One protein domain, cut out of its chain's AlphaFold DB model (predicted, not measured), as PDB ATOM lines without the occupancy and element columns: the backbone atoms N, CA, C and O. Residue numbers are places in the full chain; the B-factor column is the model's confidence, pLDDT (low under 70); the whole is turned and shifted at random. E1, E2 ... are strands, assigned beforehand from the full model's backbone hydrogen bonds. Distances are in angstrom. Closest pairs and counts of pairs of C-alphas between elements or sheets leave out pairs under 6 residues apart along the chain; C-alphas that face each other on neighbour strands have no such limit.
ATOM      1  N   VAL A   2     616.630 701.407 689.764       55.94
ATOM      2  CA  VAL A   2     616.566 701.587 688.305       55.94
ATOM      3  C   VAL A   2     616.110 700.273 687.685       55.94
ATOM      4  O   VAL A   2     616.601 699.211 688.059       55.94
ATOM      5  N   LYS A   3     615.137 700.344 686.770       51.97
ATOM      6  CA  LYS A   3     614.676 699.175 686.015       51.97
ATOM      7  C   LYS A   3     615.740 698.814 684.988       51.97
ATOM      8  O   LYS A   3     616.103 699.660 684.173       51.97
ATOM      9  N   THR A   4     616.211 697.576 685.016       50.75
ATOM     10  CA  THR A   4     617.181 697.066 684.043       50.75
ATOM     11  C   THR A   4     616.629 695.818 683.369       50.75
ATOM     12  O   THR A   4     616.010 694.979 684.020       50.75
ATOM     13  N   THR A   5     616.850 695.694 682.062       53.50
ATOM     14  CA  THR A   5     616.503 694.509 681.268       53.50
ATOM     15  C   THR A   5     617.766 693.681 681.068       53.50
ATOM     16  O   THR A   5     618.531 693.907 680.130       53.50
ATOM     17  N   SER A   6     618.031 692.767 681.992       52.00
ATOM     18  CA  SER A   6     619.186 691.873 681.936       52.00
ATOM     19  C   SER A   6     618.713 690.496 681.464       52.00
ATOM     20  O   SER A   6     618.401 689.658 682.291       52.00
ATOM     21  N   GLY A   7     618.633 690.296 680.142       50.62
ATOM     22  CA  GLY A   7     618.523 688.981 679.488       50.62
ATOM     23  C   GLY A   7     617.355 688.085 679.919       50.62
ATOM     24  O   GLY A   7     617.547 687.167 680.708       50.62
ATOM     25  N   GLY A   8     616.178 688.293 679.328       51.88
ATOM     26  CA  GLY A   8     614.951 687.546 679.628       51.88
ATOM     27  C   GLY A   8     613.858 688.490 680.117       51.88
ATOM     28  O   GLY A   8     614.161 689.511 680.723       51.88
ATOM     29  N   ASP A   9     612.606 688.195 679.784       55.09
ATOM     30  CA  ASP A   9     611.449 689.108 679.775       55.09
ATOM     31  C   ASP A   9     610.963 689.610 681.162       55.09
ATOM     32  O   ASP A   9     609.858 690.132 681.296       55.09
ATOM     33  N   ASP A  10     611.798 689.524 682.202       57.53
ATOM     34  CA  ASP A  10     611.478 689.958 683.559       57.53
ATOM     35  C   ASP A  10     612.217 691.252 683.932       57.53
ATOM     36  O   ASP A  10     613.446 691.367 683.941       57.53
ATOM     37  N   ARG A  11     611.439 692.292 684.252       56.47
ATOM     38  CA  ARG A  11     611.960 693.585 684.715       56.47
ATOM     39  C   ARG A  11     612.509 693.432 686.131       56.47
ATOM     40  O   ARG A  11     611.748 693.470 687.096       56.47
ATOM     41  N   HIS A  12     613.827 693.351 686.260       62.09
ATOM     42  CA  HIS A  12     614.482 693.347 687.561       62.09
ATOM     43  C   HIS A  12     614.769 694.768 688.056       62.09
ATOM     44  O   HIS A  12     615.163 695.674 687.313       62.09
ATOM     45  N   ASN A  13     614.541 694.955 689.353       70.88
ATOM     46  CA  ASN A  13     614.939 696.140 690.086       70.88
ATOM     47  C   ASN A  13     616.414 696.011 690.460       70.88
ATOM     48  O   ASN A  13     616.769 695.121 691.231       70.88
ATOM     49  N   THR A  14     617.249 696.910 689.947       78.81
ATOM     50  CA  THR A  14     618.674 696.935 690.279       78.81
ATOM     51  C   THR A  14     618.973 698.092 691.222       78.81
ATOM     52  O   THR A  14     618.590 699.249 690.983       78.81
ATOM     53  N   ASP A  15     619.651 697.762 692.318       83.25
ATOM     54  CA  ASP A  15     620.216 698.742 693.233       83.25
ATOM     55  C   ASP A  15     621.490 699.335 692.629       83.25
ATOM     56  O   ASP A  15     622.308 698.640 692.028       83.25
ATOM     57  N   LEU A  16     621.641 700.648 692.778       90.12
ATOM     58  CA  LEU A  16     622.817 701.375 692.322       90.12
ATOM     59  C   LEU A  16     623.575 701.891 693.535       90.12
ATOM     60  O   LEU A  16     623.006 702.607 694.361       90.12
ATOM     61  N   ALA A  17     624.862 701.569 693.603       92.25
ATOM     62  CA  ALA A  17     625.793 702.300 694.439       92.25
ATOM     63  C   ALA A  17     625.981 703.694 693.834       92.25
ATOM     64  O   ALA A  17     626.183 703.834 692.624       92.25
ATOM     65  N   HIS A  18     625.862 704.722 694.667       94.50
ATOM     66  CA  HIS A  18     625.906 706.113 694.240       94.50
ATOM     67  C   HIS A  18     626.669 706.931 695.277       94.50
ATOM     68  O   HIS A  18     626.145 707.213 696.353       94.50
ATOM     69  N   PHE A  19     627.897 707.310 694.936       95.25
ATOM     70  CA  PHE A  19     628.725 708.186 695.755       95.25
ATOM     71  C   PHE A  19     628.779 709.580 695.136       95.25
ATOM     72  O   PHE A  19     628.914 709.740 693.920       95.25
ATOM     73  N   LEU A  20     628.659 710.589 695.992       95.62
ATOM     74  CA  LEU A  20     628.737 711.998 695.635       95.62
ATOM     75  C   LEU A  20     629.847 712.639 696.453       95.62
ATOM     76  O   LEU A  20     629.851 712.538 697.678       95.62
ATOM     77  N   ILE A  21     630.765 713.307 695.768       96.44
ATOM     78  CA  ILE A  21     631.881 714.020 696.373       96.44
ATOM     79  C   ILE A  21     631.731 715.497 696.026       96.44
ATOM     80  O   ILE A  21     631.422 715.854 694.890       96.44
ATOM     81  N   HIS A  22     631.938 716.350 697.022       96.69
ATOM     82  CA  HIS A  22     631.914 717.801 696.902       96.69
ATOM     83  C   HIS A  22     633.071 718.371 697.719       96.69
ATOM     84  O   HIS A  22     633.310 717.903 698.831       96.69
ATOM     85  N   THR A  23     633.772 719.380 697.202       94.19
ATOM     86  CA  THR A  23     634.969 719.938 697.870       94.19
ATOM     87  C   THR A  23     634.762 721.341 698.430       94.19
ATOM     88  O   THR A  23     635.710 721.982 698.871       94.19
ATOM     89  N   GLY A  24     633.534 721.852 698.390       92.19
ATOM     90  CA  GLY A  24     633.230 723.198 698.848       92.19
ATOM     91  C   GLY A  24     631.739 723.440 698.980       92.19
ATOM     92  O   GLY A  24     630.907 722.659 698.509       92.19
ATOM     93  N   SER A  25     631.403 724.550 699.625       94.69
ATOM     94  CA  SER A  25     630.040 725.053 699.684       94.69
ATOM     95  C   SER A  25     630.051 726.570 699.612       94.69
ATOM     96  O   SER A  25     630.867 727.213 700.273       94.69
ATOM     97  N   LYS A  26     629.110 727.141 698.863       95.88
ATOM     98  CA  LYS A  26     628.901 728.586 698.787       95.88
ATOM     99  C   LYS A  26     627.514 728.964 699.267       95.88
ATOM    100  O   LYS A  26     626.538 728.260 699.006       95.88
ATOM    101  N   LYS A  27     627.409 730.110 699.933       96.06
ATOM    102  CA  LYS A  27     626.120 730.679 700.322       96.06
ATOM    103  C   LYS A  27     625.535 731.470 699.153       96.06
ATOM    104  O   LYS A  27     626.164 732.395 698.651       96.06
ATOM    105  N   VAL A  28     624.326 731.116 698.737       94.81
ATOM    106  CA  VAL A  28     623.538 731.828 697.726       94.81
ATOM    107  C   VAL A  28     622.221 732.249 698.372       94.81
ATOM    108  O   VAL A  28     621.337 731.431 698.636       94.81
ATOM    109  N   GLY A  29     622.122 733.540 698.701       93.88
ATOM    110  CA  GLY A  29     621.029 734.077 699.512       93.88
ATOM    111  C   GLY A  29     620.989 733.428 700.899       93.88
ATOM    112  O   GLY A  29     621.962 733.484 701.649       93.88
ATOM    113  N   ASN A  30     619.872 732.770 701.224       94.50
ATOM    114  CA  ASN A  30     619.667 732.079 702.505       94.50
ATOM    115  C   ASN A  30     620.033 730.585 702.483       94.50
ATOM    116  O   ASN A  30     619.807 729.899 703.476       94.50
ATOM    117  N   ARG A  31     620.567 730.051 701.376       94.50
ATOM    118  CA  ARG A  31     620.879 728.618 701.234       94.50
ATOM    119  C   ARG A  31     622.346 728.392 700.893       94.50
ATOM    120  O   ARG A  31     622.970 729.236 700.262       94.50
ATOM    121  N   TYR A  32     622.876 727.239 701.287       95.25
ATOM    122  CA  TYR A  32     624.185 726.769 700.836       95.25
ATOM    123  C   TYR A  32     624.026 725.854 699.620       95.25
ATOM    124  O   TYR A  32     623.074 725.080 699.537       95.25
ATOM    125  N   ILE A  33     624.960 725.954 698.680       95.31
ATOM    126  CA  ILE A  33     625.062 725.101 697.497       95.31
ATOM    127  C   ILE A  33     626.434 724.435 697.526       95.31
ATOM    128  O   ILE A  33     627.435 725.112 697.749       95.31
ATOM    129  N   LEU A  34     626.472 723.123 697.298       96.19
ATOM    130  CA  LEU A  34     627.711 722.352 697.228       96.19
ATOM    131  C   LEU A  34     628.409 722.549 695.879       96.19
ATOM    132  O   LEU A  34     627.761 722.613 694.832       96.19
ATOM    133  N   GLU A  35     629.732 722.607 695.903       96.31
ATOM    134  CA  GLU A  35     630.572 722.881 694.737       96.31
ATOM    135  C   GLU A  35     631.405 721.659 694.341       96.31
ATOM    136  O   GLU A  35     631.518 720.696 695.101       96.31
ATOM    137  N   ASN A  36     631.954 721.695 693.121       95.44
ATOM    138  CA  ASN A  36     632.875 720.688 692.581       95.44
ATOM    139  C   ASN A  36     632.354 719.253 692.712       95.44
ATOM    140  O   ASN A  36     633.013 718.374 693.258       95.44
ATOM    141  N   LYS A  37     631.124 719.036 692.231       96.50
ATOM    142  CA  LYS A  37     630.474 717.727 692.281       96.50
ATOM    143  C   LYS A  37     631.232 716.717 691.422       96.50
ATOM    144  O   LYS A  37     631.214 716.829 690.196       96.50
ATOM    145  N   TYR A  38     631.751 715.680 692.057       97.19
ATOM    146  CA  TYR A  38     632.172 714.443 691.414       97.19
ATOM    147  C   TYR A  38     631.207 713.316 691.799       97.19
ATOM    148  O   TYR A  38     630.647 713.307 692.898       97.19
ATOM    149  N   LYS A  39     630.917 712.413 690.861       97.44
ATOM    150  CA  LYS A  39     629.840 711.429 691.008       97.44
ATOM    151  C   LYS A  39     630.286 710.072 690.491       97.44
ATOM    152  O   LYS A  39     630.567 709.951 689.305       97.44
ATOM    153  N   VAL A  40     630.184 709.065 691.353       97.25
ATOM    154  CA  VAL A  40     630.397 707.655 691.015       97.25
ATOM    155  C   VAL A  40     629.055 706.934 691.082       97.25
ATOM    156  O   VAL A  40     628.354 707.015 692.094       97.25
ATOM    157  N   ILE A  41     628.669 706.243 690.008       95.75
ATOM    158  CA  ILE A  41     627.466 705.402 689.977       95.75
ATOM    159  C   ILE A  41     627.812 704.063 689.353       95.75
ATOM    160  O   ILE A  41     628.240 704.015 688.203       95.75
ATOM    161  N   HIS A  42     627.526 702.978 690.066       94.38
ATOM    162  CA  HIS A  42     627.673 701.635 689.524       94.38
ATOM    163  C   HIS A  42     626.586 700.698 690.059       94.38
ATOM    164  O   HIS A  42     626.104 700.838 691.179       94.38
ATOM    165  N   THR A  43     626.228 699.682 689.277       92.75
ATOM    166  CA  THR A  43     625.380 698.554 689.713       92.75
ATOM    167  C   THR A  43     626.092 697.588 690.670       92.75
ATOM    168  O   THR A  43     625.476 696.662 691.182       92.75
ATOM    169  N   ASN A  44     627.396 697.771 690.891       92.75
ATOM    170  CA  ASN A  44     628.239 696.914 691.714       92.75
ATOM    171  C   ASN A  44     628.925 697.808 692.748       92.75
ATOM    172  O   ASN A  44     629.589 698.779 692.383       92.75
ATOM    173  N   TYR A  45     628.716 697.490 694.022       92.31
ATOM    174  CA  TYR A  45     629.202 698.297 695.132       92.31
ATOM    175  C   TYR A  45     630.729 698.382 695.165       92.31
ATOM    176  O   TYR A  45     631.262 699.482 695.245       92.31
TER     177      TYR A  45
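Overview. This is residues 2 to 45 of the 112 residues of an uncharacterized protein of Streptococcus canis (UniProt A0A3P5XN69). A thin ribbon of paired strands has E3 and E6 side by side in its middle, the hairpin E4 and E5 turning off at one end and the short hairpin E1 and E2 at the other. The 44 printed residues hold six strands, E1 to E6 in chain order, and no named helix: all strand, in three two-stranded antiparallel sheets. The whole is extended, a rod spanning 50 by 19 by 10 A, with a radius of gyration of the C-alphas of 16.7 A.

Arrangement. E3, residues 17 to 21, and E6, residues 38 to 42, are antiparallel at 173 degrees; N 19 and O 40, 2.9 A apart, are within hydrogen-bond range. E3 runs on at 73 degrees into E4, residues 24 to 28, which forms an antiparallel hairpin with E5, residues 31 to 35; N 28 and O 31 are within range at 2.8 A. E1, residues 2 to 4, and E2, residues 12 to 14, form another, with N 14 and O 2 within range at 3.0 A. E2 runs on into E3 at 27 degrees.

Along the chain. E1 begins at C-alpha 2 (616.566, 701.587, 688.305); E6, 13.7 A long, ends at C-alpha 42 (627.673, 701.635, 689.524).

Size, cuts and confidence. The C-alphas farthest apart, of Gly 8 and Gly 29, are 51.0 A apart. The printed part has no cut and no long link; pLDDT is under 70 in residues 2 to 12.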